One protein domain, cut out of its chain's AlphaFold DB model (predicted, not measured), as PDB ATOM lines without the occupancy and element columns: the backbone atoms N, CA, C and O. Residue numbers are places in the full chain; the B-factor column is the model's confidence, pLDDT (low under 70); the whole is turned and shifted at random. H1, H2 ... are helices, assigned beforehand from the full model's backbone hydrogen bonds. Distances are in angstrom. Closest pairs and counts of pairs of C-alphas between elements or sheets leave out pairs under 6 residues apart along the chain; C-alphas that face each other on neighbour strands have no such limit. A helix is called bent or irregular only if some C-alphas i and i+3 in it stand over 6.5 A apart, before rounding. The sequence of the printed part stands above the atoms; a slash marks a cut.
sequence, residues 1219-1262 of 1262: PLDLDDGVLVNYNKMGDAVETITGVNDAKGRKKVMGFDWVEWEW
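This is residues 1219 to 1262 of the 1262 residues of the protein "BREX-1 system adenine-specific DNA-methyltransferase PglX" of Lewinella aurantiaca (UniProt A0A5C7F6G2). Two short helices, H1 then H2, fold into a small hairpin, their chain directions opposed; a wide loop, residues 1233 to 1245, joins them, and after H2 the last residues turn back so that both printed ends lie 9.6 A apart by C-alphas. The printed part has 44 residues, 18 of them in named helices, under half, with no named strand: all helix. It is compact, radius of gyration of the C-alphas 9.7 A, rounded, spanning 22 by 19 by 17 A.

Look first at H1, residues 1222 to 1232, and H2, residues 1246 to 1252: this helical hairpin touches, closest at the C-alphas of Val 1228 and Val 1252, 6.6 A apart. Their lines stand at a shallow tilt of 28 degrees, opposite ways. In H2 every O i to N i+4 pair is within hydrogen-bond range; in H1 3 of 7 are, beside 4 of 8 O i to N i+3 pairs.

Find C-alpha 1222 at (-103.164, 203.765, -72.343); H1 runs 12.2 A from there, irregular, with C-alphas 1223 and 1226 8.6 A apart. H2 runs 10.0 A, ending at C-alpha 1252, (-107.457, 189.101, -73.717).

The farthest C-alphas, Glu 1238 and Asp 1256, are 25.4 A apart. The link from H1 to H2 is long; the printed part has no cut. Residues 1261 to 1262, the latter the chain's last, have pLDDT under 70.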
ATOM      1  N   PRO A1219    -113.810 204.623 -69.487       91.44
ATOM      2  CA  PRO A1219    -112.505 205.273 -69.510       91.44
ATOM      3  C   PRO A1219    -111.429 204.340 -70.090       91.44
ATOM      4  O   PRO A1219    -111.514 203.113 -69.974       91.44
ATOM      5  N   LEU A1220    -110.388 204.923 -70.688       91.75
ATOM      6  CA  LEU A1220    -109.225 204.194 -71.197       91.75
ATOM      7  C   LEU A1220    -107.970 204.614 -70.430       91.75
ATOM      8  O   LEU A1220    -107.717 205.803 -70.264       91.75
ATOM      9  N   ASP A1221    -107.174 203.631 -70.016       91.62
ATOM     10  CA  ASP A1221    -105.803 203.822 -69.539       91.62
ATOM     11  C   ASP A1221    -104.875 203.329 -70.650       91.62
ATOM     12  O   ASP A1221    -104.937 202.157 -71.004       91.62
ATOM     13  N   LEU A1222    -104.035 204.181 -71.238       93.06
ATOM     14  CA  LEU A1222    -103.164 203.765 -72.343       93.06
ATOM     15  C   LEU A1222    -102.181 202.648 -71.943       93.06
ATOM     16  O   LEU A1222    -101.812 201.829 -72.783       93.06
ATOM     17  N   ASP A1223    -101.843 202.499 -70.663       91.31
ATOM     18  CA  ASP A1223    -100.891 201.481 -70.210       91.31
ATOM     19  C   ASP A1223    -101.443 200.047 -70.256       91.31
ATOM     20  O   ASP A1223    -100.680 199.084 -70.408       91.31
ATOM     21  N   ASP A1224    -102.768 199.881 -70.282       91.44
ATOM     22  CA  ASP A1224    -103.438 198.627 -70.663       91.44
ATOM     23  C   ASP A1224    -103.083 198.193 -72.106       91.44
ATOM     24  O   ASP A1224    -103.118 197.006 -72.454       91.44
ATOM     25  N   GLY A1225    -102.680 199.145 -72.951       93.75
ATOM     26  CA  GLY A1225    -102.338 198.965 -74.357       93.75
ATOM     27  C   GLY A1225    -103.551 198.816 -75.275       93.75
ATOM     28  O   GLY A1225    -104.689 198.598 -74.849       93.75
ATOM     29  N   VAL A1226    -103.315 198.871 -76.588       94.88
ATOM     30  CA  VAL A1226    -104.388 198.785 -77.594       94.88
ATOM     31  C   VAL A1226    -105.078 197.421 -77.539       94.88
ATOM     32  O   VAL A1226    -106.279 197.336 -77.766       94.88
ATOM     33  N   LEU A1227    -104.360 196.348 -77.182       93.38
ATOM     34  CA  LEU A1227    -104.953 195.011 -77.017       93.38
ATOM     35  C   LEU A1227    -106.148 194.991 -76.065       93.38
ATOM     36  O   LEU A1227    -107.144 194.341 -76.365       93.38
ATOM     37  N   VAL A1228    -106.028 195.652 -74.919       93.69
ATOM     38  CA  VAL A1228    -107.060 195.657 -73.883       93.69
ATOM     39  C   VAL A1228    -108.094 196.729 -74.204       93.69
ATOM     40  O   VAL A1228    -109.278 196.419 -74.328       93.69
ATOM     41  N   ASN A1229    -107.645 197.960 -74.451       94.31
ATOM     42  CA  ASN A1229    -108.526 199.105 -74.665       94.31
ATOM     43  C   ASN A1229    -109.426 198.959 -75.905       94.31
ATOM     44  O   ASN A1229    -110.614 199.260 -75.826       94.31
ATOM     45  N   TYR A1230    -108.924 198.408 -77.017       95.25
ATOM     46  CA  TYR A1230    -109.739 198.162 -78.219       95.25
ATOM     47  C   TYR A1230    -110.830 197.106 -77.972       95.25
ATOM     48  O   TYR A1230    -111.905 197.163 -78.564       95.25
ATOM     49  N   ASN A1231    -110.587 196.143 -77.072       94.00
ATOM     50  CA  ASN A1231    -111.581 195.132 -76.705       94.00
ATOM     51  C   ASN A1231    -112.685 195.681 -75.781       94.00
ATOM     52  O   ASN A1231    -113.790 195.139 -75.810       94.00
ATOM     53  N   LYS A1232    -112.439 196.771 -75.033       92.62
ATOM     54  CA  LYS A1232    -113.473 197.464 -74.237       92.62
ATOM     55  C   LYS A1232    -114.607 198.035 -75.114       92.62
ATOM     56  O   LYS A1232    -115.738 198.140 -74.654       92.62
ATOM     57  N   MET A1233    -114.329 198.327 -76.391       92.88
ATOM     58  CA  MET A1233    -115.318 198.805 -77.377       92.88
ATOM     59  C   MET A1233    -116.164 197.688 -78.022       92.88
ATOM     60  O   MET A1233    -117.087 197.972 -78.785       92.88
ATOM     61  N   GLY A1234    -115.874 196.414 -77.732       89.94
ATOM     62  CA  GLY A1234    -116.664 195.274 -78.205       89.94
ATOM     63  C   GLY A1234    -116.766 195.174 -79.733       89.94
ATOM     64  O   GLY A1234    -115.754 195.172 -80.439       89.94
ATOM     65  N   ASP A1235    -118.000 195.049 -80.226       90.44
ATOM     66  CA  ASP A1235    -118.333 194.955 -81.654       90.44
ATOM     67  C   ASP A1235    -118.603 196.327 -82.310       90.44
ATOM     68  O   ASP A1235    -118.869 196.385 -83.508       90.44
ATOM     69  N   ALA A1236    -118.479 197.444 -81.574       93.56
ATOM     70  CA  ALA A1236    -118.680 198.780 -82.143       93.56
ATOM     71  C   ALA A1236    -117.520 199.277 -83.027       93.56
ATOM     72  O   ALA A1236    -117.692 200.216 -83.809       93.56
ATOM     73  N   VAL A1237    -116.347 198.648 -82.904       95.88
ATOM     74  CA  VAL A1237    -115.134 198.934 -83.681       95.88
ATOM     75  C   VAL A1237    -114.812 197.794 -84.648       95.88
ATOM     76  O   VAL A1237    -115.064 196.621 -84.369       95.88
ATOM     77  N   GLU A1238    -114.212 198.125 -85.793       95.88
ATOM     78  CA  GLU A1238    -113.901 197.169 -86.857       95.88
ATOM     79  C   GLU A1238    -113.085 195.968 -86.341       95.88
ATOM     80  O   GLU A1238    -112.068 196.123 -85.663       95.88
ATOM     81  N   THR A1239    -113.523 194.746 -86.653       95.56
ATOM     82  CA  THR A1239    -112.877 193.523 -86.160       95.56
ATOM     83  C   THR A1239    -111.486 193.325 -86.769       95.56
ATOM     84  O   THR A1239    -111.336 193.179 -87.981       95.56
ATOM     85  N   ILE A1240    -110.463 193.226 -85.919       95.44
ATOM     86  CA  ILE A1240    -109.074 192.960 -86.307       95.44
ATOM     87  C   ILE A1240    -108.692 191.537 -85.882       95.44
ATOM     88  O   ILE A1240    -108.687 191.189 -84.697       95.44
ATOM     89  N   THR A1241    -108.317 190.705 -86.858       93.50
ATOM     90  CA  THR A1241    -107.989 189.287 -86.643       93.50
ATOM     91  C   THR A1241    -106.818 189.102 -85.671       93.50
ATOM     92  O   THR A1241    -105.686 189.525 -85.949       93.50
ATOM     93  N   GLY A1242    -107.070 188.400 -84.566       88.25
ATOM     94  CA  GLY A1242    -106.148 188.182 -83.451       88.25
ATOM     95  C   GLY A1242    -106.114 189.293 -82.393       88.25
ATOM     96  O   GLY A1242    -105.239 189.235 -81.527       88.25
ATOM     97  N   VAL A1243    -107.014 190.283 -82.460       92.00
ATOM     98  CA  VAL A1243    -107.151 191.378 -81.477       92.00
ATOM     99  C   VAL A1243    -108.511 191.308 -80.780       92.00
ATOM    100  O   VAL A1243    -108.548 190.917 -79.617       92.00
ATOM    101  N   ASN A1244    -109.605 191.618 -81.486       93.44
ATOM    102  CA  ASN A1244    -110.982 191.597 -80.962       93.44
ATOM    103  C   ASN A1244    -111.920 190.633 -81.714       93.44
ATOM    104  O   ASN A1244    -113.131 190.675 -81.511       93.44
ATOM    105  N   ASP A1245    -111.382 189.731 -82.543       93.00
ATOM    106  CA  ASP A1245    -112.133 188.543 -82.967       93.00
ATOM    107  C   ASP A1245    -112.406 187.609 -81.770       93.00
ATOM    108  O   ASP A1245    -111.804 187.748 -80.706       93.00
ATOM    109  N   ALA A1246    -113.301 186.626 -81.916       90.75
ATOM    110  CA  ALA A1246    -113.705 185.752 -80.804       90.75
ATOM    111  C   ALA A1246    -112.523 185.044 -80.098       90.75
ATOM    112  O   ALA A1246    -112.571 184.784 -78.893       90.75
ATOM    113  N   LYS A1247    -111.436 184.758 -80.829       91.06
ATOM    114  CA  LYS A1247    -110.209 184.154 -80.287       91.06
ATOM    115  C   LYS A1247    -109.338 185.182 -79.555       91.06
ATOM    116  O   LYS A1247    -108.779 184.856 -78.509       91.06
ATOM    117  N   GLY A1248    -109.227 186.396 -80.093       89.88
ATOM    118  CA  GLY A1248    -108.583 187.555 -79.482       89.88
ATOM    119  C   GLY A1248    -109.275 187.953 -78.183       89.88
ATOM    120  O   GLY A1248    -108.633 187.889 -77.136       89.88
ATOM    121  N   ARG A1249    -110.595 188.198 -78.224       90.06
ATOM    122  CA  ARG A1249    -111.451 188.453 -77.050       90.06
ATOM    123  C   ARG A1249    -111.208 187.428 -75.947       90.06
ATOM    124  O   ARG A1249    -110.752 187.788 -74.867       90.06
ATOM    125  N   LYS A1250    -111.383 186.132 -76.240       90.38
ATOM    126  CA  LYS A1250    -111.175 185.051 -75.258       90.38
ATOM    127  C   LYS A1250    -109.756 185.015 -74.670       90.38
ATOM    128  O   LYS A1250    -109.587 184.627 -73.519       90.38
ATOM    129  N   LYS A1251    -108.731 185.385 -75.445       90.25
ATOM    130  CA  LYS A1251    -107.344 185.458 -74.961       90.25
ATOM    131  C   LYS A1251    -107.134 186.658 -74.033       90.25
ATOM    132  O   LYS A1251    -106.458 186.509 -73.022       90.25
ATOM    133  N   VAL A1252    -107.663 187.821 -74.408       90.06
ATOM    134  CA  VAL A1252    -107.457 189.101 -73.717       90.06
ATOM    135  C   VAL A1252    -108.289 189.180 -72.430       90.06
ATOM    136  O   VAL A1252    -107.753 189.549 -71.395       90.06
ATOM    137  N   MET A1253    -109.531 188.685 -72.439       88.06
ATOM    138  CA  MET A1253    -110.355 188.519 -71.227       88.06
ATOM    139  C   MET A1253    -109.796 187.475 -70.238       88.06
ATOM    140  O   MET A1253    -110.265 187.370 -69.113       88.06
ATOM    141  N   GLY A1254    -108.794 186.686 -70.647       88.06
ATOM    142  CA  GLY A1254    -108.047 185.772 -69.774       88.06
ATOM    143  C   GLY A1254    -106.803 186.399 -69.127       88.06
ATOM    144  O   GLY A1254    -105.944 185.663 -68.635       88.06
ATOM    145  N   PHE A1255    -106.642 187.723 -69.200       90.31
ATOM    146  CA  PHE A1255    -105.547 188.449 -68.556       90.31
ATOM    147  C   PHE A1255    -105.884 188.724 -67.086       90.31
ATOM    148  O   PHE A1255    -106.907 189.321 -66.782       90.31
ATOM    149  N   ASP A1256    -104.996 188.307 -66.183       85.56
ATOM    150  CA  ASP A1256    -105.155 188.381 -64.720       85.56
ATOM    151  C   ASP A1256    -104.583 189.672 -64.100       85.56
ATOM    152  O   ASP A1256    -104.347 189.739 -62.897       85.56
ATOM    153  N   TRP A1257    -104.334 190.688 -64.929       85.31
ATOM    154  CA  TRP A1257    -103.902 192.035 -64.529       85.31
ATOM    155  C   TRP A1257    -104.834 193.133 -65.064       85.31
ATOM    156  O   TRP A1257    -104.471 194.302 -65.026       85.31
ATOM    157  N   VAL A1258    -105.993 192.753 -65.608       84.81
ATOM    158  CA  VAL A1258    -106.976 193.663 -66.208       84.81
ATOM    159  C   VAL A1258    -108.331 193.388 -65.578       84.81
ATOM    160  O   VAL A1258    -108.776 192.238 -65.551       84.81
ATOM    161  N   GLU A1259    -108.997 194.437 -65.112       78.06
ATOM    162  CA  GLU A1259    -110.370 194.359 -64.622       78.06
ATOM    163  C   GLU A1259    -111.348 194.477 -65.805       78.06
ATOM    164  O   GLU A1259    -111.263 195.389 -66.627       78.06
ATOM    165  N   TRP A1260    -112.255 193.502 -65.919       80.38
ATOM    166  CA  TRP A1260    -113.239 193.393 -67.010       80.38
ATOM    167  C   TRP A1260    -114.666 193.749 -66.567       80.38
ATOM    168  O   TRP A1260    -115.618 193.490 -67.301       80.38
ATOM    169  N   GLU A1261    -114.822 194.319 -65.371       62.81
ATOM    170  CA  GLU A1261    -116.099 194.836 -64.875       62.81
ATOM    171  C   GLU A1261    -116.391 196.185 -65.542       62.81
ATOM    172  O   GLU A1261    -115.945 197.234 -65.076       62.81
ATOM    173  N   TRP A1262    -117.100 196.151 -66.674       56.41
ATOM    174  CA  TRP A1262    -117.476 197.347 -67.424       56.41
ATOM    175  C   TRP A1262    -118.865 197.284 -68.044       56.41
ATOM    176  O   TRP A1262    -119.342 196.191 -68.403       56.41
TER     177      TRP A1262